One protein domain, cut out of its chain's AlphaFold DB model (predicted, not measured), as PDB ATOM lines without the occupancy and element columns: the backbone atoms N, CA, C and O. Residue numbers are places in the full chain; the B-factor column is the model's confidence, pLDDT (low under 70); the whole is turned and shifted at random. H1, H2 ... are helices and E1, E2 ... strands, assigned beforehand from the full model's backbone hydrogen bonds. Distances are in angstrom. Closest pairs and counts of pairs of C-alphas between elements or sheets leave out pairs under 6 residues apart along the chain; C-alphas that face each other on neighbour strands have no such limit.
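This is residues 4 to 184 of the 191 residues of an uncharacterized protein of Psychroflexus sp. S27 (UniProt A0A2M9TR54). A twisted sheet of four strands makes the core, with H8, H1 and part of H7 over one face and H5 over the other. The hairpin of H6 and H7 lies at one end of the longest axis, opposite the loop round Thr 64, while H4, H2 and H3 lie off the sheet. The printed part has 181 residues, with eight named helices and four named strands in the order H1 E1 H2 H3 E2 H4 E3 H5 E4 H6 H7 H8. The sheet, E1 E4 E2 E3, is antiparallel and the class mixed, helices and strands. The whole is compact, with a radius of gyration of the C-alphas of 16.3 A and spans of 50 by 41 by 33 A.

The sheet runs E1, residues 15 to 20, E4, residues 138 to 145, E2, residues 47 to 53, and E3, residues 97 to 105. Within hydrogen-bond range are N 17 and O 141 of E1 and E4, 2.9 A, N 50 and O 142 of E2 and E4, 2.8 A, and N 49 and O 103 of E2 and E3, 2.9 A. H8, residues 169 to 183, runs along E3 at 4 degrees on the local plane, at a height over the sheet of 9.1 A; the closest C-alphas are those of His 104 and Arg 172, 6.1 A. H1, residues 4 to 12, on the same face, touches H8 about perpendicular at 85 degrees, closest at the C-alphas of Ile 4 and Ala 178, 5.0 A. H7, residues 156 to 167, also on that face, touches H8 only at the corner, closest at the C-alphas of Leu 165 and Gly 171, 4.0 A. H6, residues 146 to 152, only grazes the sheet and forms a helical hairpin with H7, closest at the C-alphas of Thr 146 and Leu 163, 5.9 A. H5, residues 108 to 116, is on the opposite face at a height of 9.0 A, closest to E2 at the C-alphas of Gly 47 and Val 108, 5.8 A. H2, residues 27 to 30, H3, residues 32 to 36, and H4, residues 73 to 83, are not on the sheet. E1, H2 H3, E2 and E3, H5, E4 are split strand-helix-strand units, with another strand between their two strands, and right-handed crossovers. Every O i to N i+4 pair is within hydrogen-bond range in H1, H3, H4, H7 and H8; H5 has 4 of 5, H6 has 0 of 3 but 2 of 4 O i to N i+3 pairs, and H2 is too short.

H1 begins at C-alpha 4, (195.628, 202.250, 104.104), and H8, 21.0 A long, ends at C-alpha 183, (204.539, 198.479, 105.636). E4 is 23.5 A long, E3 23.0 A, E2 20.6 A, E1 17.1 A, H7 16.0 A and H4 15.2 A.

The C-alphas farthest apart, of Thr 64 and Asp 155, are 50.6 A apart. The printed part has no cut; the links E2 to H4, H4 to E3 and H5 to E4 are long. Confidence is under 70 at residues 21 to 43 and 119 to 123.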
ATOM      1  N   ILE A   4     194.392 202.204 103.313       97.44
ATOM      2  CA  ILE A   4     195.628 202.250 104.104       97.44
ATOM      3  C   ILE A   4     195.311 202.666 105.544       97.44
ATOM      4  O   ILE A   4     195.704 201.972 106.478       97.44
ATOM      5  N   GLU A   5     194.519 203.727 105.728       97.19
ATOM      6  CA  GLU A   5     194.105 204.199 107.058       97.19
ATOM      7  C   GLU A   5     193.306 203.138 107.829       97.19
ATOM      8  O   GLU A   5     193.496 202.963 109.036       97.19
ATOM      9  N   ILE A   6     192.428 202.404 107.137       97.69
ATOM     10  CA  ILE A   6     191.666 201.304 107.740       97.69
ATOM     11  C   ILE A   6     192.612 200.168 108.143       97.69
ATOM     12  O   ILE A   6     192.549 199.693 109.276       97.69
ATOM     13  N   ALA A   7     193.504 199.743 107.246       97.75
ATOM     14  CA  ALA A   7     194.452 198.664 107.508       97.75
ATOM     15  C   ALA A   7     195.387 198.982 108.690       97.75
ATOM     16  O   ALA A   7     195.641 198.114 109.527       97.75
ATOM     17  N   ASP A   8     195.839 200.231 108.806       96.31
ATOM     18  CA  ASP A   8     196.622 200.707 109.948       96.31
ATOM     19  C   ASP A   8     195.835 200.673 111.254       96.31
ATOM     20  O   ASP A   8     196.323 200.157 112.261       96.31
ATOM     21  N   LYS A   9     194.602 201.199 111.251       97.25
ATOM     22  CA  LYS A   9     193.729 201.163 112.432       97.25
ATOM     23  C   LYS A   9     193.498 199.726 112.895       97.25
ATOM     24  O   LYS A   9     193.619 199.462 114.089       97.25
ATOM     25  N   ILE A  10     193.228 198.805 111.972       97.69
ATOM     26  CA  ILE A  10     193.067 197.374 112.263       97.69
ATOM     27  C   ILE A  10     194.345 196.805 112.891       97.69
ATOM     28  O   ILE A  10     194.281 196.162 113.939       97.69
ATOM     29  N   PHE A  11     195.516 197.051 112.296       97.44
ATOM     30  CA  PHE A  11     196.786 196.538 112.819       97.44
ATOM     31  C   PHE A  11     197.100 197.069 114.227       97.44
ATOM     32  O   PHE A  11     197.541 196.318 115.105       97.44
ATOM     33  N   ASN A  12     196.855 198.358 114.467       96.38
ATOM     34  CA  ASN A  12     197.131 199.006 115.749       96.38
ATOM     35  C   ASN A  12     196.169 198.568 116.858       96.38
ATOM     36  O   ASN A  12     196.593 198.454 118.003       96.38
ATOM     37  N   ASN A  13     194.923 198.236 116.516       96.56
ATOM     38  CA  ASN A  13     193.913 197.742 117.458       96.56
ATOM     39  C   ASN A  13     193.777 196.209 117.449       96.56
ATOM     40  O   ASN A  13     192.799 195.659 117.949       96.56
ATOM     41  N   SER A  14     194.740 195.499 116.856       95.56
ATOM     42  CA  SER A  14     194.746 194.039 116.844       95.56
ATOM     43  C   SER A  14     195.037 193.470 118.229       95.56
ATOM     44  O   SER A  14     195.971 193.900 118.915       95.56
ATOM     45  N   ASN A  15     194.310 192.413 118.580       92.06
ATOM     46  CA  ASN A  15     194.641 191.546 119.701       92.06
ATOM     47  C   ASN A  15     196.028 190.925 119.503       92.06
ATOM     48  O   ASN A  15     196.470 190.733 118.366       92.06
ATOM     49  N   GLN A  16     196.693 190.569 120.603       89.88
ATOM     50  CA  GLN A  16     198.038 189.999 120.575       89.88
ATOM     51  C   GLN A  16     198.142 188.719 121.391       89.88
ATOM     52  O   GLN A  16     197.440 188.516 122.382       89.88
ATOM     53  N   VAL A  17     199.044 187.851 120.952       84.75
ATOM     54  CA  VAL A  17     199.345 186.574 121.588       84.75
ATOM     55  C   VAL A  17     200.837 186.375 121.534       84.75
ATOM     56  O   VAL A  17     201.389 186.260 120.443       84.75
ATOM     57  N   ILE A  18     201.467 186.317 122.695       85.38
ATOM     58  CA  ILE A  18     202.892 186.033 122.806       85.38
ATOM     59  C   ILE A  18     203.061 184.525 122.966       85.38
ATOM     60  O   ILE A  18     202.278 183.876 123.664       85.38
ATOM     61  N   PHE A  19     204.051 183.963 122.286       80.44
ATOM     62  CA  PHE A  19     204.397 182.552 122.370       80.44
ATOM     63  C   PHE A  19     205.864 182.319 121.998       80.44
ATOM     64  O   PHE A  19     206.537 183.209 121.484       80.44
ATOM     65  N   GLY A  20     206.344 181.098 122.232       71.62
ATOM     66  CA  GLY A  20     207.760 180.767 122.088       71.62
ATOM     67  C   GLY A  20     208.507 180.985 123.402       71.62
ATOM     68  O   GLY A  20     207.940 180.712 124.457       71.62
ATOM     69  N   THR A  21     209.764 181.422 123.324       69.62
ATOM     70  CA  THR A  21     210.668 181.751 124.452       69.62
ATOM     71  C   THR A  21     211.045 180.622 125.420       69.62
ATOM     72  O   THR A  21     211.742 180.886 126.394       69.62
ATOM     73  N   ASN A  22     210.631 179.379 125.176       63.84
ATOM     74  CA  ASN A  22     211.011 178.235 126.010       63.84
ATOM     75  C   ASN A  22     212.098 177.404 125.320       63.84
ATOM     76  O   ASN A  22     212.017 177.157 124.117       63.84
ATOM     77  N   ASP A  23     213.072 176.920 126.095       59.53
ATOM     78  CA  ASP A  23     214.182 176.093 125.586       59.53
ATOM     79  C   ASP A  23     213.707 174.767 124.977       59.53
ATOM     80  O   ASP A  23     214.338 174.209 124.081       59.53
ATOM     81  N   ASN A  24     212.549 174.283 125.430       58.47
ATOM     82  CA  ASN A  24     211.884 173.119 124.872       58.47
ATOM     83  C   ASN A  24     210.697 173.557 124.015       58.47
ATOM     84  O   ASN A  24     209.831 174.301 124.484       58.47
ATOM     85  N   TRP A  25     210.613 173.039 122.780       60.53
ATOM     86  CA  TRP A  25     209.429 173.220 121.939       60.53
ATOM     87  C   TRP A  25     208.223 172.612 122.639       60.53
ATOM     88  O   TRP A  25     207.992 171.400 122.616       60.53
ATOM     89  N   GLN A  26     207.425 173.475 123.249       59.81
ATOM     90  CA  GLN A  26     206.148 173.088 123.800       59.81
ATOM     91  C   GLN A  26     205.197 172.889 122.622       59.81
ATOM     92  O   GLN A  26     204.505 173.806 122.186       59.81
ATOM     93  N   ILE A  27     205.156 171.661 122.099       55.19
ATOM     94  CA  ILE A  27     204.219 171.264 121.037       55.19
ATOM     95  C   ILE A  27     202.757 171.532 121.435       55.19
ATOM     96  O   ILE A  27     201.879 171.663 120.582       55.19
ATOM     97  N   ASP A  28     202.546 171.712 122.738       53.34
ATOM     98  CA  ASP A  28     201.289 171.973 123.412       53.34
ATOM     99  C   ASP A  28     200.925 173.459 123.466       53.34
ATOM    100  O   ASP A  28     199.735 173.749 123.572       53.34
ATOM    101  N   VAL A  29     201.881 174.383 123.261       51.31
ATOM    102  CA  VAL A  29     201.616 175.834 123.115       51.31
ATOM    103  C   VAL A  29     200.649 176.102 121.970       51.31
ATOM    104  O   VAL A  29     200.026 177.142 121.929       51.31
ATOM    105  N   PHE A  30     200.421 175.156 121.057       52.72
ATOM    106  CA  PHE A  30     199.365 175.279 120.047       52.72
ATOM    107  C   PHE A  30     198.453 174.060 119.935       52.72
ATOM    108  O   PHE A  30     197.734 173.919 118.941       52.72
ATOM    109  N   LYS A  31     198.425 173.192 120.953       49.97
ATOM    110  CA  LYS A  31     197.313 172.245 121.103       49.97
ATOM    111  C   LYS A  31     196.046 173.029 121.443       49.97
ATOM    112  O   LYS A  31     196.118 174.132 121.987       49.97
ATOM    113  N   ALA A  32     194.886 172.444 121.132       47.00
ATOM    114  CA  ALA A  32     193.577 173.015 121.450       47.00
ATOM    115  C   ALA A  32     193.546 173.606 122.869       47.00
ATOM    116  O   ALA A  32     193.114 174.740 123.012       47.00
ATOM    117  N   ASN A  33     194.150 172.900 123.835       43.28
ATOM    118  CA  ASN A  33     194.273 173.272 125.242       43.28
ATOM    119  C   ASN A  33     194.914 174.651 125.485       43.28
ATOM    120  O   ASN A  33     194.261 175.499 126.078       43.28
ATOM    121  N   TRP A  34     196.134 174.941 125.013       52.53
ATOM    122  CA  TRP A  34     196.737 176.271 125.235       52.53
ATOM    123  C   TRP A  34     195.926 177.386 124.570       52.53
ATOM    124  O   TRP A  34     195.725 178.452 125.144       52.53
ATOM    125  N   PHE A  35     195.386 177.116 123.380       50.12
ATOM    126  CA  PHE A  35     194.522 178.068 122.690       50.12
ATOM    127  C   PHE A  35     193.173 178.280 123.414       50.12
ATOM    128  O   PHE A  35     192.604 179.365 123.316       50.12
ATOM    129  N   THR A  36     192.660 177.273 124.132       44.00
ATOM    130  CA  THR A  36     191.459 177.368 124.980       44.00
ATOM    131  C   THR A  36     191.722 177.943 126.375       44.00
ATOM    132  O   THR A  36     190.774 178.419 126.983       44.00
ATOM    133  N   TYR A  37     192.966 177.929 126.876       45.00
ATOM    134  CA  TYR A  37     193.350 178.447 128.205       45.00
ATOM    135  C   TYR A  37     193.722 179.933 128.222       45.00
ATOM    136  O   TYR A  37     194.154 180.459 129.241       45.00
ATOM    137  N   LEU A  38     193.560 180.633 127.105       52.69
ATOM    138  CA  LEU A  38     193.585 182.088 127.125       52.69
ATOM    139  C   LEU A  38     192.225 182.552 127.650       52.69
ATOM    140  O   LEU A  38     191.209 182.164 127.082       52.69
ATOM    141  N   ASP A  39     192.218 183.388 128.693       47.62
ATOM    142  CA  ASP A  39     191.044 183.848 129.472       47.62
ATOM    143  C   ASP A  39     189.872 184.444 128.661       47.62
ATOM    144  O   ASP A  39     188.847 184.834 129.218       47.62
ATOM    145  N   LYS A  40     189.997 184.550 127.333       54.44
ATOM    146  CA  LYS A  40     188.961 185.060 126.438       54.44
ATOM    147  C   LYS A  40     188.719 184.093 125.274       54.44
ATOM    148  O   LYS A  40     189.666 183.781 124.544       54.44
ATOM    149  N   PRO A  41     187.461 183.681 125.019       55.81
ATOM    150  CA  PRO A  41     187.124 182.922 123.825       55.81
ATOM    151  C   PRO A  41     187.511 183.739 122.592       55.81
ATOM    152  O   PRO A  41     187.011 184.842 122.372       55.81
ATOM    153  N   ARG A  42     188.435 183.211 121.785       67.94
ATOM    154  CA  ARG A  42     188.868 183.895 120.567       67.94
ATOM    155  C   ARG A  42     187.852 183.668 119.460       67.94
ATOM    156  O   ARG A  42     187.673 182.518 119.045       67.94
ATOM    157  N   PRO A  43     187.205 184.726 118.952       68.75
ATOM    158  CA  PRO A  43     186.185 184.572 117.938       68.75
ATOM    159  C   PRO A  43     186.818 184.052 116.652       68.75
ATOM    160  O   PRO A  43     187.670 184.692 116.037       68.75
ATOM    161  N   ASN A  44     186.401 182.863 116.233       84.75
ATOM    162  CA  ASN A  44     186.715 182.375 114.905       84.75
ATOM    163  C   ASN A  44     185.773 183.070 113.914       84.75
ATOM    164  O   ASN A  44     184.645 182.633 113.707       84.75
ATOM    165  N   ALA A  45     186.236 184.197 113.382       94.06
ATOM    166  CA  ALA A  45     185.477 185.099 112.529       94.06
ATOM    167  C   ALA A  45     186.354 185.615 111.370       94.06
ATOM    168  O   ALA A  45     187.578 185.405 111.390       94.06
ATOM    169  N   PRO A  46     185.758 186.281 110.363       97.81
ATOM    170  CA  PRO A  46     186.507 186.893 109.274       97.81
ATOM    171  C   PRO A  46     187.444 187.988 109.777       97.81
ATOM    172  O   PRO A  46     187.077 188.757 110.667       97.81
ATOM    173  N   GLY A  47     188.651 188.069 109.215       97.62
ATOM    174  CA  GLY A  47     189.655 189.007 109.708       97.62
ATOM    175  C   GLY A  47     191.032 188.905 109.060       97.62
ATOM    176  O   GLY A  47     191.218 188.214 108.054       97.62
ATOM    177  N   LEU A  48     191.991 189.594 109.682       97.94
ATOM    178  CA  LEU A  48     193.405 189.650 109.314       97.94
ATOM    179  C   LEU A  48     194.281 189.204 110.490       97.94
ATOM    180  O   LEU A  48     193.888 189.313 111.654       97.94
ATOM    181  N   TYR A  49     195.473 188.699 110.185       96.81
ATOM    182  CA  TYR A  49     196.460 188.289 111.177       96.81
ATOM    183  C   TYR A  49     197.895 188.494 110.686       96.81
ATOM    184  O   TYR A  49     198.171 188.509 109.484       96.81
ATOM    185  N   TRP A  50     198.814 188.616 111.642       97.19
ATOM    186  CA  TRP A  50     200.241 188.835 111.425       97.19
ATOM    187  C   TRP A  50     201.058 187.977 112.385       97.19
ATOM    188  O   TRP A  50     200.739 187.906 113.572       97.19
ATOM    189  N   PHE A  51     202.131 187.373 111.886       94.88
ATOM    190  CA  PHE A  51     203.159 186.745 112.707       94.88
ATOM    191  C   PHE A  51     204.386 187.642 112.764       94.88
ATOM    192  O   PHE A  51     204.904 188.073 111.729       94.88
ATOM    193  N   LEU A  52     204.847 187.888 113.983       95.38
ATOM    194  CA  LEU A  52     206.039 188.653 114.283       95.38
ATOM    195  C   LEU A  52     207.025 187.782 115.050       95.38
ATOM    196  O   LEU A  52     206.603 186.942 115.843       95.38
ATOM    197  N   THR A  53     208.319 187.996 114.833       93.19
ATOM    198  CA  THR A  53     209.375 187.309 115.584       93.19
ATOM    199  C   THR A  53     210.678 188.104 115.599       93.19
ATOM    200  O   THR A  53     210.906 188.956 114.739       93.19
ATOM    201  N   ASP A  54     211.526 187.823 116.584       91.62
ATOM    202  CA  ASP A  54     212.927 188.262 116.648       91.62
ATOM    203  C   ASP A  54     213.873 187.333 115.865       91.62
ATOM    204  O   ASP A  54     215.063 187.617 115.709       91.62
ATOM    205  N   SER A  55     213.359 186.208 115.366       88.31
ATOM    206  CA  SER A  55     214.156 185.214 114.667       88.31
ATOM    207  C   SER A  55     214.671 185.730 113.327       88.31
ATOM    208  O   SER A  55     213.939 186.330 112.534       88.31
ATOM    209  N   ASN A  56     215.928 185.411 113.016       88.06
ATOM    210  CA  ASN A  56     216.480 185.637 111.689       88.06
ATOM    211  C   ASN A  56     216.008 184.540 110.722       88.06
ATOM    212  O   ASN A  56     216.713 183.565 110.461       88.06
ATOM    213  N   ILE A  57     214.791 184.719 110.206       89.44
ATOM    214  CA  ILE A  57     214.098 183.761 109.338       89.44
ATOM    215  C   ILE A  57     214.891 183.393 108.075       89.44
ATOM    216  O   ILE A  57     214.737 182.287 107.561       89.44
ATOM    217  N   THR A  58     215.778 184.271 107.596       84.81
ATOM    218  CA  THR A  58     216.529 184.056 106.348       84.81
ATOM    219  C   THR A  58     217.544 182.914 106.427       84.81
ATOM    220  O   THR A  58     218.002 182.438 105.394       84.81
ATOM    221  N   LYS A  59     217.885 182.460 107.642       84.69
ATOM    222  CA  LYS A  59     218.866 181.396 107.907       84.69
ATOM    223  C   LYS A  59     218.223 180.087 108.372       84.69
ATOM    224  O   LYS A  59     218.888 179.267 108.999       84.69
ATOM    225  N   ILE A  60     216.920 179.920 108.155       88.75
ATOM    226  CA  ILE A  60     216.180 178.755 108.641       88.75
ATOM    227  C   ILE A  60     216.011 177.741 107.518       88.75
ATOM    228  O   ILE A  60     215.201 177.934 106.614       88.75
ATOM    229  N   GLU A  61     216.736 176.635 107.642       91.00
ATOM    230  CA  GLU A  61     216.665 175.495 106.733       91.00
ATOM    231  C   GLU A  61     215.336 174.743 106.851       91.00
ATOM    232  O   GLU A  61     214.702 174.689 107.915       91.00
ATOM    233  N   ARG A  62     214.920 174.115 105.748       91.06
ATOM    234  CA  ARG A  62     213.720 173.277 105.706       91.06
ATOM    235  C   ARG A  62     213.903 172.006 106.558       91.06
ATOM    236  O   ARG A  62     214.737 171.165 106.231       91.06
ATOM    237  N   PRO A  63     213.065 171.760 107.580       89.69
ATOM    238  CA  PRO A  63     213.129 170.524 108.342       89.69
ATOM    239  C   PRO A  63     212.520 169.369 107.542       89.69
ATOM    240  O   PRO A  63     211.475 169.513 106.906       89.69
ATOM    241  N   THR A  64     213.116 168.179 107.655       90.56
ATOM    242  CA  THR A  64     212.653 166.948 106.979       90.56
ATOM    243  C   THR A  64     211.228 166.543 107.359       90.56
ATOM    244  O   THR A  64     210.536 165.895 106.582       90.56
ATOM    245  N   SER A  65     210.764 166.954 108.542       88.31
ATOM    246  CA  SER A  65     209.403 166.689 109.016       88.31
ATOM    247  C   SER A  65     208.331 167.601 108.404       88.31
ATOM    248  O   SER A  65     207.148 167.346 108.622       88.31
ATOM    249  N   LEU A  66     208.708 168.670 107.687       87.56
ATOM    250  CA  LEU A  66     207.754 169.625 107.125       87.56
ATOM    251  C   LEU A  66     206.990 169.002 105.944       87.56
ATOM    252  O   LEU A  66     207.621 168.613 104.956       87.56
ATOM    253  N   PRO A  67     205.642 168.992 105.974       88.31
ATOM    254  CA  PRO A  67     204.830 168.530 104.852       88.31
ATOM    255  C   PRO A  67     205.175 169.250 103.542       88.31
ATOM    256  O   PRO A  67     205.552 170.425 103.548       88.31
ATOM    257  N   ASN A  68     204.996 168.582 102.400       84.25
ATOM    258  CA  ASN A  68     205.443 169.083 101.089       84.25
ATOM    259  C   ASN A  68     204.900 170.481 100.756       84.25
ATOM    260  O   ASN A  68     205.619 171.304 100.198       84.25
ATOM    261  N   LYS A  69     203.650 170.778 101.136       84.12
ATOM    262  CA  LYS A  69     203.040 172.101 100.904       84.12
ATOM    263  C   LYS A  69     203.303 173.130 102.007       84.12
ATOM    264  O   LYS A  69     202.932 174.292 101.830       84.12
ATOM    265  N   GLY A  70     203.954 172.738 103.101       87.62
ATOM    266  CA  GLY A  70     204.379 173.658 104.152       87.62
ATOM    267  C   GLY A  70     205.248 174.787 103.603       87.62
ATOM    268  O   GLY A  70     205.899 174.658 102.561       87.62
ATOM    269  N   CYS A  71     205.212 175.937 104.266       91.00
ATOM    270  CA  CYS A  71     206.050 177.063 103.897       91.00
ATOM    271  C   CYS A  71     207.510 176.699 104.132       91.00
ATOM    272  O   CYS A  71     207.915 176.503 105.266       91.00
ATOM    273  N   ASP A  72     208.270 176.611 103.050       92.38
ATOM    274  CA  ASP A  72     209.707 176.436 103.100       92.38
ATOM    275  C   ASP A  72     210.356 177.795 103.365       92.38
ATOM    276  O   ASP A  72     210.348 178.652 102.480       92.38
ATOM    277  N   PHE A  73     210.820 178.035 104.590       92.69
ATOM    278  CA  PHE A  73     211.310 179.357 104.990       92.69
ATOM    279  C   PHE A  73     212.537 179.786 104.187       92.69
ATOM    280  O   PHE A  73     212.584 180.938 103.755       92.69
ATOM    281  N   GLU A  74     213.466 178.870 103.921       91.56
ATOM    282  CA  GLU A  74     214.666 179.127 103.125       91.56
ATOM    283  C   GLU A  74     214.295 179.539 101.696       91.56
ATOM    284  O   GLU A  74     214.623 180.643 101.251       91.56
ATOM    285  N   ILE A  75     213.538 178.688 100.993       91.62
ATOM    286  CA  ILE A  75     213.164 178.936  99.595       91.62
ATOM    287  C   ILE A  75     212.274 180.177  99.482       91.62
ATOM    288  O   ILE A  75     212.467 181.003  98.592       91.62
ATOM    289  N   THR A  76     211.300 180.333 100.383       92.94
ATOM    290  CA  THR A  76     210.365 181.470 100.349       92.94
ATOM    291  C   THR A  76     211.100 182.784 100.582       92.94
ATOM    292  O   THR A  76     210.890 183.737  99.834       92.94
ATOM    293  N   THR A  77     212.009 182.820 101.559       92.12
ATOM    294  CA  THR A  77     212.825 184.004 101.831       92.12
ATOM    295  C   THR A  77     213.721 184.338 100.644       92.12
ATOM    296  O   THR A  77     213.735 185.483 100.198       92.12
ATOM    297  N   LYS A  78     214.420 183.343 100.082       90.88
ATOM    298  CA  LYS A  78     215.282 183.529  98.909       90.88
ATOM    299  C   LYS A  78     214.505 184.091  97.717       90.88
ATOM    300  O   LYS A  78     214.942 185.065  97.113       90.88
ATOM    301  N   ASN A  79     213.341 183.521  97.413       91.75
ATOM    302  CA  ASN A  79     212.493 183.986  96.317       91.75
ATOM    303  C   ASN A  79     212.016 185.424  96.547       91.75
ATOM    304  O   ASN A  79     212.063 186.243  95.633       91.75
ATOM    305  N   ASN A  80     211.591 185.756  97.767       92.44
ATOM    306  CA  ASN A  80     211.125 187.104  98.074       92.44
ATOM    307  C   ASN A  80     212.259 188.137  98.035       92.44
ATOM    308  O   ASN A  80     212.033 189.216  97.507       92.44
ATOM    309  N   LEU A  81     213.474 187.803  98.481       91.00
ATOM    310  CA  LEU A  81     214.653 188.676  98.337       91.00
ATOM    311  C   LEU A  81     215.052 188.907  96.871       91.00
ATOM    312  O   LEU A  81     215.623 189.942  96.546       91.00
ATOM    313  N   GLN A  82     214.774 187.949  95.979       90.88
ATOM    314  CA  GLN A  82     215.027 188.099  94.541       90.88
ATOM    315  C   GLN A  82     213.961 188.944  93.835       90.88
ATOM    316  O   GLN A  82     214.275 189.681  92.905       90.88
ATOM    317  N   ILE A  83     212.697 188.814  94.245       89.12
ATOM    318  CA  ILE A  83     211.563 189.515  93.626       89.12
ATOM    319  C   ILE A  83     211.445 190.947  94.150       89.12
ATOM    320  O   ILE A  83     211.137 191.861  93.386       89.12
ATOM    321  N   PHE A  84     211.635 191.131  95.455       86.44
ATOM    322  CA  PHE A  84     211.443 192.397  96.140       86.44
ATOM    323  C   PHE A  84     212.800 192.949  96.580       86.44
ATOM    324  O   PHE A  84     213.464 192.339  97.420       86.44
ATOM    325  N   PRO A  85     213.208 194.125  96.072       80.06
ATOM    326  CA  PRO A  85     214.294 194.887  96.670       80.06
ATOM    327  C   PRO A  85     214.052 195.114  98.168       80.06
ATOM    328  O   PRO A  85     212.903 195.226  98.597       80.06
ATOM    329  N   ASN A  86     215.123 195.265  98.954       80.25
ATOM    330  CA  ASN A  86     215.036 195.386 100.417       80.25
ATOM    331  C   ASN A  86     214.047 196.465 100.899       80.25
ATOM    332  O   ASN A  86     213.373 196.261 101.898       80.25
ATOM    333  N   TYR A  87     213.901 197.582 100.175       75.69
ATOM    334  CA  TYR A  87     212.976 198.663 100.544       75.69
ATOM    335  C   TYR A  87     211.485 198.322 100.349       75.69
ATOM    336  O   TYR A  87     210.627 199.065 100.814       75.69
ATOM    337  N   LEU A  88     211.167 197.229  99.646       83.00
ATOM    338  CA  LEU A  88     209.804 196.708  99.501       83.00
ATOM    339  C   LEU A  88     209.492 195.592 100.499       83.00
ATOM    340  O   LEU A  88     208.335 195.187 100.592       83.00
ATOM    341  N   LEU A  89     210.484 195.080 101.227       87.12
ATOM    342  CA  LEU A  89     210.265 194.102 102.286       87.12
ATOM    343  C   LEU A  89     209.811 194.797 103.566       87.12
ATOM    344  O   LEU A  89     210.120 195.962 103.813       87.12
ATOM    345  N   SER A  90     209.039 194.082 104.382       86.31
ATOM    346  CA  SER A  90     208.575 194.644 105.644       86.31
ATOM    347  C   SER A  90     209.718 194.758 106.644       86.31
ATOM    348  O   SER A  90     210.190 193.760 107.187       86.31
ATOM    349  N   GLU A  91     210.119 195.995 106.927       83.62
ATOM    350  CA  GLU A  91     211.031 196.337 108.022       83.62
ATOM    351  C   GLU A  91     210.272 196.832 109.263       83.62
ATOM    352  O   GLU A  91     210.884 197.320 110.215       83.62
ATOM    353  N   LEU A  92     208.934 196.705 109.278       87.94
ATOM    354  CA  LEU A  92     208.130 197.116 110.423       87.94
ATOM    355  C   LEU A  92     208.554 196.322 111.660       87.94
ATOM    356  O   LEU A  92     208.373 195.103 111.742       87.94
ATOM    357  N   ASN A  93     209.089 197.058 112.628       86.94
ATOM    358  CA  ASN A  93     209.524 196.543 113.907       86.94
ATOM    359  C   ASN A  93     208.540 196.984 114.995       86.94
ATOM    360  O   ASN A  93     208.311 198.177 115.192       86.94
ATOM    361  N   VAL A  94     207.950 196.018 115.695       88.75
ATOM    362  CA  VAL A  94     207.072 196.260 116.841       88.75
ATOM    363  C   VAL A  94     207.753 195.671 118.068       88.75
ATOM    364  O   VAL A  94     207.819 194.452 118.209       88.75
ATOM    365  N   ASN A  95     208.266 196.534 118.950       88.75
ATOM    366  CA  ASN A  95     208.941 196.145 120.195       88.75
ATOM    367  C   ASN A  95     210.076 195.121 119.989       88.75
ATOM    368  O   ASN A  95     210.173 194.131 120.708       88.75
ATOM    369  N   GLY A  96     210.915 195.329 118.975       88.81
ATOM    370  CA  GLY A  96     212.024 194.437 118.626       88.81
ATOM    371  C   GLY A  96     211.657 193.303 117.662       88.81
ATOM    372  O   GLY A  96     212.561 192.657 117.141       88.81
ATOM    373  N   LEU A  97     210.372 193.079 117.364       93.06
ATOM    374  CA  LEU A  97     209.905 191.968 116.528       93.06
ATOM    375  C   LEU A  97     209.571 192.428 115.110       93.06
ATOM    376  O   LEU A  97     208.838 193.400 114.924       93.06
ATOM    377  N   LYS A  98     210.048 191.694 114.100       94.69
ATOM    378  CA  LYS A  98     209.733 191.964 112.691       94.69
ATOM    379  C   LYS A  98     208.475 191.227 112.259       94.69
ATOM    380  O   LYS A  98     208.299 190.066 112.624       94.69
ATOM    381  N   VAL A  99     207.637 191.856 111.433       96.00
ATOM    382  CA  VAL A  99     206.524 191.158 110.768       96.00
ATOM    383  C   VAL A  99     207.075 190.259 109.662       96.00
ATOM    384  O   VAL A  99     207.557 190.731 108.637       96.00
ATOM    385  N   VAL A 100     206.968 188.944 109.848       95.31
ATOM    386  CA  VAL A 100     207.514 187.958 108.900       95.31
ATOM    387  C   VAL A 100     206.445 187.330 108.019       95.31
ATOM    388  O   VAL A 100     206.759 186.838 106.942       95.31
ATOM    389  N   TYR A 101     205.180 187.381 108.434       96.12
ATOM    390  CA  TYR A 101     204.050 186.882 107.657       96.12
ATOM    391  C   TYR A 101     202.784 187.662 107.999       96.12
ATOM    392  O   TYR A 101     202.555 187.995 109.161       96.12
ATOM    393  N   ASN A 102     201.919 187.880 107.017       96.94
ATOM    394  CA  ASN A 102     200.550 188.320 107.236       96.94
ATOM    395  C   ASN A 102     199.583 187.589 106.303       96.94
ATOM    396  O   ASN A 102     199.972 187.092 105.243       96.94
ATOM    397  N   GLY A 103     198.319 187.544 106.702       96.00
ATOM    398  CA  GLY A 103     197.268 186.952 105.894       96.00
ATOM    399  C   GLY A 103     195.873 187.335 106.367       96.00
ATOM    400  O   GLY A 103     195.689 187.913 107.440       96.00
ATOM    401  N   HIS A 104     194.881 186.941 105.580       96.38
ATOM    402  CA  HIS A 104     193.471 187.066 105.910       96.38
ATOM    403  C   HIS A 104     192.750 185.719 105.829       96.38
ATOM    404  O   HIS A 104     193.148 184.825 105.084       96.38
ATOM    405  N   GLU A 105     191.628 185.569 106.533       95.94
ATOM    406  CA  GLU A 105     190.748 184.407 106.357       95.94
ATOM    407  C   GLU A 105     189.305 184.725 106.763       95.94
ATOM    408  O   GLU A 105     189.060 185.645 107.539       95.94
ATOM    409  N   ASN A 106     188.343 183.939 106.268       95.62
ATOM    410  CA  ASN A 106     186.963 183.946 106.771       95.62
ATOM    411  C   ASN A 106     186.833 183.394 108.209       95.62
ATOM    412  O   ASN A 106     185.826 183.585 108.877       95.62
ATOM    413  N   ASN A 107     187.852 182.668 108.659       92.62
ATOM    414  CA  ASN A 107     187.956 181.964 109.927       92.62
ATOM    415  C   ASN A 107     189.405 182.086 110.418       92.62
ATOM    416  O   ASN A 107     190.203 181.152 110.270       92.62
ATOM    417  N   VAL A 108     189.769 183.266 110.935       92.19
ATOM    418  CA  VAL A 108     191.163 183.602 111.279       92.19
ATOM    419  C   VAL A 108     191.774 182.577 112.226       92.19
ATOM    420  O   VAL A 108     192.880 182.102 111.987       92.19
ATOM    421  N   MET A 109     191.043 182.166 113.261       87.56
ATOM    422  CA  MET A 109     191.590 181.262 114.274       87.56
ATOM    423  C   MET A 109     191.832 179.859 113.737       87.56
ATOM    424  O   MET A 109     192.866 179.258 114.032       87.56
ATOM    425  N   ASN A 110     190.938 179.347 112.891       86.06
ATOM    426  CA  ASN A 110     191.177 178.071 112.219       86.06
ATOM    427  C   ASN A 110     192.402 178.140 111.307       86.06
ATOM    428  O   ASN A 110     193.199 177.201 111.291       86.06
ATOM    429  N   ARG A 111     192.601 179.253 110.593       89.25
ATOM    430  CA  ARG A 111     193.772 179.419 109.732       89.25
ATOM    431  C   ARG A 111     195.064 179.522 110.519       89.25
ATOM    432  O   ARG A 111     196.001 178.786 110.230       89.25
ATOM    433  N   VAL A 112     195.098 180.373 111.538       88.31
ATOM    434  CA  VAL A 112     196.229 180.511 112.460       88.31
ATOM    435  C   VAL A 112     196.641 179.143 113.007       88.31
ATOM    436  O   VAL A 112     197.815 178.797 112.941       88.31
ATOM    437  N   ARG A 113     195.690 178.306 113.447       83.19
ATOM    438  CA  ARG A 113     195.985 176.941 113.924       83.19
ATOM    439  C   ARG A 113     196.694 176.079 112.877       83.19
ATOM    440  O   ARG A 113     197.596 175.328 113.238       83.19
ATOM    441  N   GLN A 114     196.352 176.204 111.595       85.19
ATOM    442  CA  GLN A 114     197.034 175.474 110.516       85.19
ATOM    443  C   GLN A 114     198.490 175.922 110.327       85.19
ATOM    444  O   GLN A 114     199.325 175.105 109.946       85.19
ATOM    445  N   HIS A 115     198.825 177.187 110.618       87.69
ATOM    446  CA  HIS A 115     200.216 177.660 110.598       87.69
ATOM    447  C   HIS A 115     201.084 176.976 111.655       87.69
ATOM    448  O   HIS A 115     202.287 176.854 111.448       87.69
ATOM    449  N   PHE A 116     200.486 176.461 112.728       80.38
ATOM    450  CA  PHE A 116     201.190 175.708 113.760       80.38
ATOM    451  C   PHE A 116     201.114 174.209 113.529       80.38
ATOM    452  O   PHE A 116     202.137 173.542 113.412       80.38
ATOM    453  N   ASN A 117     199.898 173.676 113.447       75.69
ATOM    454  CA  ASN A 117     199.637 172.252 113.368       75.69
ATOM    455  C   ASN A 117     199.305 171.827 111.938       75.69
ATOM    456  O   ASN A 117     198.227 171.300 111.662       75.69
ATOM    457  N   LEU A 118     200.245 172.055 111.021       75.81
ATOM    458  CA  LEU A 118     200.134 171.512 109.674       75.81
ATOM    459  C   LEU A 118     200.264 169.984 109.760       75.81
ATOM    460  O   LEU A 118     201.294 169.453 110.174       75.81
ATOM    461  N   SER A 119     199.177 169.276 109.468       68.12
ATOM    462  CA  SER A 119     199.119 167.806 109.472       68.12
ATOM    463  C   SER A 119     198.795 167.225 108.098       68.12
ATOM    464  O   SER A 119     198.802 166.010 107.932       68.12
ATOM    465  N   ASN A 120     198.513 168.074 107.105       66.31
ATOM    466  CA  ASN A 120     198.138 167.654 105.762       66.31
ATOM    467  C   ASN A 120     198.893 168.439 104.680       66.31
ATOM    468  O   ASN A 120     199.467 169.499 104.921       66.31
ATOM    469  N   ASN A 121     198.862 167.904 103.460       62.28
ATOM    470  CA  ASN A 121     199.516 168.474 102.284       62.28
ATOM    471  C   ASN A 121     198.618 169.468 101.525       62.28
ATOM    472  O   ASN A 121     198.748 169.592 100.309       62.28
ATOM    473  N   ASN A 122     197.676 170.153 102.183       60.28
ATOM    474  CA  ASN A 122     196.647 170.922 101.470       60.28
ATOM    475  C   ASN A 122     196.839 172.439 101.511       60.28
ATOM    476  O   ASN A 122     196.231 173.127 100.693       60.28
ATOM    477  N   THR A 123     197.687 172.983 102.389       67.94
ATOM    478  CA  THR A 123     197.795 174.441 102.556       67.94
ATOM    479  C   THR A 123     199.237 174.940 102.629       67.94
ATOM    480  O   THR A 123     200.108 174.295 103.204       67.94
ATOM    481  N   GLY A 124     199.475 176.134 102.073       73.88
ATOM    482  CA  GLY A 124     200.727 176.892 102.200       73.88
ATOM    483  C   GLY A 124     200.912 177.536 103.577       73.88
ATOM    484  O   GLY A 124     201.260 178.710 103.656       73.88
ATOM    485  N   ALA A 125     200.587 176.818 104.652       88.38
ATOM    486  CA  ALA A 125     200.724 177.315 106.016       88.38
ATOM    487  C   ALA A 125     202.191 177.269 106.479       88.38
ATOM    488  O   ALA A 125     203.015 176.569 105.894       88.38
ATOM    489  N   LEU A 126     202.524 178.006 107.542       89.88
ATOM    490  CA  LEU A 126     203.914 178.169 107.987       89.88
ATOM    491  C   LEU A 126     204.518 176.868 108.538       89.88
ATOM    492  O   LEU A 126     205.710 176.649 108.389       89.88
ATOM    493  N   GLY A 127     203.710 175.994 109.144       87.00
ATOM    494  CA  GLY A 127     204.191 174.738 109.723       87.00
ATOM    495  C   GLY A 127     205.193 174.942 110.863       87.00
ATOM    496  O   GLY A 127     206.113 174.141 111.005       87.00
ATOM    497  N   ILE A 128     205.025 175.993 111.675       85.62
ATOM    498  CA  ILE A 128     206.023 176.472 112.652       85.62
ATOM    499  C   ILE A 128     206.501 175.343 113.584       85.62
ATOM    500  O   ILE A 128     207.693 175.262 113.866       85.62
ATOM    501  N   LYS A 129     205.627 174.399 113.977       80.69
ATOM    502  CA  LYS A 129     205.996 173.264 114.853       80.69
ATOM    503  C   LYS A 129     207.129 172.382 114.319       80.69
ATOM    504  O   LYS A 129     207.764 171.670 115.090       80.69
ATOM    505  N   HIS A 130     207.336 172.365 113.004       84.81
ATOM    506  CA  HIS A 130     208.360 171.538 112.370       84.81
ATOM    507  C   HIS A 130     209.756 172.157 112.498       84.81
ATOM    508  O   HIS A 130     210.760 171.449 112.428       84.81
ATOM    509  N   TYR A 131     209.821 173.463 112.740       86.12
ATOM    510  CA  TYR A 131     211.043 174.238 112.872       86.12
ATOM    511  C   TYR A 131     211.465 174.321 114.343       86.12
ATOM    512  O   TYR A 131     211.258 175.331 115.009       86.12
ATOM    513  N   LYS A 132     212.064 173.247 114.874       77.88
ATOM    514  CA  LYS A 132     212.386 173.128 116.314       77.88
ATOM    515  C   LYS A 132     213.198 174.306 116.872       77.88
ATOM    516  O   LYS A 132     212.917 174.751 117.981       77.88
ATOM    517  N   LEU A 133     214.134 174.849 116.087       77.00
ATOM    518  CA  LEU A 133     214.959 176.014 116.444       77.00
ATOM    519  C   LEU A 133     214.159 177.311 116.658       77.00
ATOM    520  O   LEU A 133     214.715 178.286 117.147       77.00
ATOM    521  N   LEU A 134     212.875 177.349 116.288       82.31
ATOM    522  CA  LEU A 134     212.004 178.503 116.509       82.31
ATOM    523  C   LEU A 134     211.319 178.496 117.881       82.31
ATOM    524  O   LEU A 134     210.696 179.496 118.223       82.31
ATOM    525  N   SER A 135     211.426 177.409 118.661       72.62
ATOM    526  CA  SER A 135     210.802 177.306 120.000       72.62
ATOM    527  C   SER A 135     211.318 178.338 120.985       72.62
ATOM    528  O   SER A 135     210.531 178.929 121.720       72.62
ATOM    529  N   ASN A 136     212.629 178.564 120.969       75.62
ATOM    530  CA  ASN A 136     213.304 179.496 121.862       75.62
ATOM    531  C   ASN A 136     213.268 180.945 121.357       75.62
ATOM    532  O   ASN A 136     213.865 181.824 121.971       75.62
ATOM    533  N   LYS A 137     212.604 181.204 120.226       86.00
ATOM    534  CA  LYS A 137     212.455 182.546 119.659       86.00
ATOM    535  C   LYS A 137     211.193 183.197 120.178       86.00
ATOM    536  O   LYS A 137     210.224 182.504 120.496       86.00
ATOM    537  N   ASN A 138     211.209 184.519 120.275       88.19
ATOM    538  CA  ASN A 138     210.027 185.261 120.658       88.19
ATOM    539  C   ASN A 138     209.110 185.381 119.444       88.19
ATOM    540  O   ASN A 138     209.550 185.754 118.350       88.19
ATOM    541  N   TRP A 139     207.836 185.069 119.635       89.06
ATOM    542  CA  TRP A 139     206.824 185.224 118.612       89.06
ATOM    543  C   TRP A 139     205.612 185.965 119.139       89.06
ATOM    544  O   TRP A 139     205.145 185.749 120.257       89.06
ATOM    545  N   VAL A 140     205.042 186.783 118.261       91.12
ATOM    546  CA  VAL A 140     203.753 187.422 118.488       91.12
ATOM    547  C   VAL A 140     202.828 187.132 117.320       91.12
ATOM    548  O   VAL A 140     203.157 187.378 116.163       91.12
ATOM    549  N   LEU A 141     201.636 186.630 117.628       91.69
ATOM    550  CA  LEU A 141     200.506 186.640 116.711       91.69
ATOM    551  C   LEU A 141     199.680 187.889 117.005       91.69
ATOM    552  O   LEU A 141     199.127 188.012 118.098       91.69
ATOM    553  N   LYS A 142     199.541 188.772 116.019       94.81
ATOM    554  CA  LYS A 142     198.511 189.816 116.030       94.81
ATOM    555  C   LYS A 142     197.317 189.366 115.204       94.81
ATOM    556  O   LYS A 142     197.504 188.758 114.152       94.81
ATOM    557  N   TYR A 143     196.103 189.671 115.645       95.00
ATOM    558  CA  TYR A 143     194.900 189.407 114.858       95.00
ATOM    559  C   TYR A 143     193.788 190.418 115.125       95.00
ATOM    560  O   TYR A 143     193.656 190.950 116.227       95.00
ATOM    561  N   PHE A 144     192.948 190.617 114.117       96.44
ATOM    562  CA  PHE A 144     191.747 191.436 114.202       96.44
ATOM    563  C   PHE A 144     190.630 190.787 113.391       96.44
ATOM    564  O   PHE A 144     190.846 190.372 112.250       96.44
ATOM    565  N   THR A 145     189.438 190.703 113.968       96.44
ATOM    566  CA  THR A 145     188.258 190.075 113.372       96.44
ATOM    567  C   THR A 145     187.060 191.016 113.375       96.44
ATOM    568  O   THR A 145     187.059 192.047 114.041       96.44
ATOM    569  N   THR A 146     185.982 190.639 112.688       97.00
ATOM    570  CA  THR A 146     184.709 191.384 112.743       97.00
ATOM    571  C   THR A 146     184.141 191.535 114.156       97.00
ATOM    572  O   THR A 146     183.356 192.444 114.400       97.00
ATOM    573  N   LYS A 147     184.539 190.684 115.109       94.69
ATOM    574  CA  LYS A 147     184.129 190.798 116.516       94.69
ATOM    575  C   LYS A 147     184.899 191.868 117.290       94.69
ATOM    576  O   LYS A 147     184.448 192.268 118.355       94.69
ATOM    577  N   ASP A 148     186.008 192.349 116.741       94.62
ATOM    578  CA  ASP A 148     186.858 193.374 117.346       94.62
ATOM    579  C   ASP A 148     186.486 194.793 116.870       94.62
ATOM    580  O   ASP A 148     187.133 195.764 117.253       94.62
ATOM    581  N   ILE A 149     185.435 194.944 116.047       96.00
ATOM    582  CA  ILE A 149     185.087 196.215 115.388       96.00
ATOM    583  C   ILE A 149     184.878 197.379 116.367       96.00
ATOM    584  O   ILE A 149     185.332 198.493 116.107       96.00
ATOM    585  N   GLY A 150     184.273 197.105 117.527       94.19
ATOM    586  CA  GLY A 150     184.026 198.113 118.557       94.19
ATOM    587  C   GLY A 150     185.309 198.695 119.159       94.19
ATOM    588  O   GLY A 150     185.299 199.831 119.627       94.19
ATOM    589  N   ALA A 151     186.434 197.974 119.090       92.56
ATOM    590  CA  ALA A 151     187.723 198.456 119.586       92.56
ATOM    591  C   ALA A 151     188.308 199.595 118.733       92.56
ATOM    592  O   ALA A 151     189.236 200.267 119.169       92.56
ATOM    593  N   LEU A 152     187.776 199.845 117.528       94.88
ATOM    594  CA  LEU A 152     188.279 200.908 116.652       94.88
ATOM    595  C   LEU A 152     187.861 202.321 117.087       94.88
ATOM    596  O   LEU A 152     188.433 203.288 116.574       94.88
ATOM    597  N   GLY A 153     186.866 202.449 117.978       94.19
ATOM    598  CA  GLY A 153     186.361 203.746 118.448       94.19
ATOM    599  C   GLY A 153     185.799 204.628 117.326       94.19
ATOM    600  O   GLY A 153     185.953 205.845 117.360       94.19
ATOM    601  N   LEU A 154     185.224 204.011 116.290       94.94
ATOM    602  CA  LEU A 154     184.632 204.686 115.131       94.94
ATOM    603  C   LEU A 154     183.112 204.807 115.291       94.94
ATOM    604  O   LEU A 154     182.514 204.029 116.032       94.94
ATOM    605  N   ASP A 155     182.483 205.729 114.563       96.38
ATOM    606  CA  ASP A 155     181.022 205.765 114.453       96.38
ATOM    607  C   ASP A 155     180.464 204.519 113.733       96.38
ATOM    608  O   ASP A 155     181.191 203.786 113.057       96.38
ATOM    609  N   ASN A 156     179.154 204.280 113.869       96.00
ATOM    610  CA  ASN A 156     178.500 203.090 113.316       96.00
ATOM    611  C   ASN A 156     178.646 202.982 111.789       96.00
ATOM    612  O   ASN A 156     178.880 201.892 111.280       96.00
ATOM    613  N   SER A 157     178.582 204.099 111.054       96.06
ATOM    614  CA  SER A 157     178.688 204.082 109.589       96.06
ATOM    615  C   SER A 157     180.081 203.637 109.137       96.06
ATOM    616  O   SER A 157     180.229 202.780 108.263       96.06
ATOM    617  N   ALA A 158     181.120 204.168 109.779       96.25
ATOM    618  CA  ALA A 158     182.497 203.767 109.552       96.25
ATOM    619  C   ALA A 158     182.750 202.303 109.948       96.25
ATOM    620  O   ALA A 158     183.459 201.589 109.231       96.25
ATOM    621  N   GLN A 159     182.166 201.838 111.057       97.31
ATOM    622  CA  GLN A 159     182.245 200.434 111.466       97.31
ATOM    623  C   GLN A 159     181.592 199.502 110.436       97.31
ATOM    624  O   GLN A 159     182.204 198.503 110.058       97.31
ATOM    625  N   ASP A 160     180.414 199.853 109.919       97.62
ATOM    626  CA  ASP A 160     179.683 199.058 108.925       97.62
ATOM    627  C   ASP A 160     180.476 198.890 107.625       97.62
ATOM    628  O   ASP A 160     180.558 197.789 107.071       97.62
ATOM    629  N   VAL A 161     181.136 199.955 107.156       97.50
ATOM    630  CA  VAL A 161     182.029 199.881 105.988       97.50
ATOM    631  C   VAL A 161     183.146 198.862 106.224       97.50
ATOM    632  O   VAL A 161     183.399 198.005 105.374       97.50
ATOM    633  N   ILE A 162     183.799 198.911 107.386       98.00
ATOM    634  CA  ILE A 162     184.895 197.993 107.718       98.00
ATOM    635  C   ILE A 162     184.378 196.557 107.875       98.00
ATOM    636  O   ILE A 162     185.019 195.627 107.388       98.00
ATOM    637  N   LEU A 163     183.208 196.353 108.483       98.12
ATOM    638  CA  LEU A 163     182.577 195.035 108.584       98.12
ATOM    639  C   LEU A 163     182.284 194.440 107.205       98.12
ATOM    640  O   LEU A 163     182.586 193.268 106.973       98.12
ATOM    641  N   ASN A 164     181.769 195.237 106.269       98.06
ATOM    642  CA  ASN A 164     181.524 194.795 104.895       98.06
ATOM    643  C   ASN A 164     182.822 194.373 104.193       98.06
ATOM    644  O   ASN A 164     182.870 193.319 103.549       98.06
ATOM    645  N   LEU A 165     183.904 195.139 104.375       98.31
ATOM    646  CA  LEU A 165     185.225 194.772 103.863       98.31
ATOM    647  C   LEU A 165     185.733 193.465 104.482       98.31
ATOM    648  O   LEU A 165     186.206 192.590 103.760       98.31
ATOM    649  N   LEU A 166     185.609 193.305 105.801       98.06
ATOM    650  CA  LEU A 166     186.079 192.118 106.513       98.06
ATOM    651  C   LEU A 166     185.253 190.867 106.207       98.06
ATOM    652  O   LEU A 166     185.816 189.775 106.181       98.06
ATOM    653  N   ASN A 167     183.951 190.983 105.947       97.94
ATOM    654  CA  ASN A 167     183.099 189.845 105.586       97.94
ATOM    655  C   ASN A 167     183.339 189.372 104.141       97.94
ATOM    656  O   ASN A 167     183.234 188.179 103.847       97.94
ATOM    657  N   SER A 168     183.769 190.267 103.251       98.00
ATOM    658  CA  SER A 168     184.128 189.951 101.866       98.00
ATOM    659  C   SER A 168     185.561 189.420 101.731       98.00
ATOM    660  O   SER A 168     186.507 190.001 102.257       98.00
ATOM    661  N   LYS A 169     185.773 188.351 100.946       97.50
ATOM    662  CA  LYS A 169     187.133 187.890 100.597       97.50
ATOM    663  C   LYS A 169     187.921 188.980  99.864       97.50
ATOM    664  O   LYS A 169     189.089 189.196 100.172       97.50
ATOM    665  N   THR A 170     187.279 189.665  98.921       97.94
ATOM    666  CA  THR A 170     187.892 190.755  98.154       97.94
ATOM    667  C   THR A 170     188.253 191.926  99.062       97.94
ATOM    668  O   THR A 170     189.354 192.454  98.955       97.94
ATOM    669  N   GLY A 171     187.373 192.288 100.000       98.31
ATOM    670  CA  GLY A 171     187.642 193.360 100.959       98.31
ATOM    671  C   GLY A 171     188.803 193.028 101.900       98.31
ATOM    672  O   GLY A 171     189.709 193.841 102.066       98.31
ATOM    673  N   ARG A 172     188.853 191.800 102.433       98.00
ATOM    674  CA  ARG A 172     189.994 191.322 103.229       98.00
ATOM    675  C   ARG A 172     191.309 191.344 102.450       98.00
ATOM    676  O   ARG A 172     192.317 191.787 102.991       98.00
ATOM    677  N   SER A 173     191.292 190.913 101.189       97.69
ATOM    678  CA  SER A 173     192.464 190.963 100.307       97.69
ATOM    679  C   SER A 173     192.922 192.401 100.044       97.69
ATOM    680  O   SER A 173     194.113 192.698 100.127       97.69
ATOM    681  N   ALA A 174     191.986 193.327  99.815       98.00
ATOM    682  CA  ALA A 174     192.301 194.745  99.657       98.00
ATOM    683  C   ALA A 174     192.947 195.334 100.923       98.00
ATOM    684  O   ALA A 174     193.954 196.028 100.823       98.00
ATOM    685  N   LEU A 175     192.424 195.008 102.111       98.31
ATOM    686  CA  LEU A 175     192.991 195.450 103.391       98.31
ATOM    687  C   LEU A 175     194.378 194.850 103.663       98.31
ATOM    688  O   LEU A 175     195.283 195.564 104.091       98.31
ATOM    689  N   GLU A 176     194.567 193.559 103.381       97.75
ATOM    690  CA  GLU A 176     195.863 192.881 103.501       97.75
ATOM    691  C   GLU A 176     196.916 193.539 102.602       97.75
ATOM    692  O   GLU A 176     198.026 193.831 103.050       97.75
ATOM    693  N   ASN A 177     196.561 193.818 101.347       96.44
ATOM    694  CA  ASN A 177     197.461 194.460 100.397       96.44
ATOM    695  C   ASN A 177     197.704 195.934 100.732       96.44
ATOM    696  O   ASN A 177     198.838 196.386 100.623       96.44
ATOM    697  N   ALA A 178     196.696 196.672 101.201       97.69
ATOM    698  CA  ALA A 178     196.877 198.046 101.663       97.69
ATOM    699  C   ALA A 178     197.872 198.122 102.830       97.69
ATOM    700  O   ALA A 178     198.746 198.989 102.838       97.69
ATOM    701  N   TRP A 179     197.802 197.165 103.761       97.25
ATOM    702  CA  TRP A 179     198.793 197.045 104.827       97.25
ATOM    703  C   TRP A 179     200.205 196.815 104.267       97.25
ATOM    704  O   TRP A 179     201.143 197.482 104.703       97.25
ATOM    705  N   ARG A 180     200.362 195.913 103.286       95.56
ATOM    706  CA  ARG A 180     201.661 195.595 102.661       95.56
ATOM    707  C   ARG A 180     202.234 196.745 101.838       95.56
ATOM    708  O   ARG A 180     203.439 196.948 101.854       95.56
ATOM    709  N   ILE A 181     201.394 197.509 101.142       94.00
ATOM    710  CA  ILE A 181     201.830 198.684 100.371       94.00
ATOM    711  C   ILE A 181     202.486 199.707 101.296       94.00
ATOM    712  O   ILE A 181     203.514 200.278 100.948       94.00
ATOM    713  N   LYS A 182     201.913 199.919 102.484       94.56
ATOM    714  CA  LYS A 182     202.469 200.861 103.454       94.56
ATOM    715  C   LYS A 182     203.674 200.298 104.214       94.56
ATOM    716  O   LYS A 182     204.638 201.020 104.436       94.56
ATOM    717  N   ASN A 183     203.595 199.046 104.665       95.19
ATOM    718  CA  ASN A 183     204.539 198.479 105.636       95.19
ATOM    719  C   ASN A 183     205.557 197.509 105.023       95.19
ATOM    720  O   ASN A 183     206.328 196.904 105.766       95.19
ATOM    721  N   GLY A 184     205.544 197.330 103.702       94.56
ATOM    722  CA  GLY A 184     206.350 196.355 102.978       94.56
ATOM    723  C   GLY A 184     205.763 194.938 102.986       94.56
ATOM    724  O   GLY A 184     204.849 194.596 103.742       94.56
TER     725      GLY A 184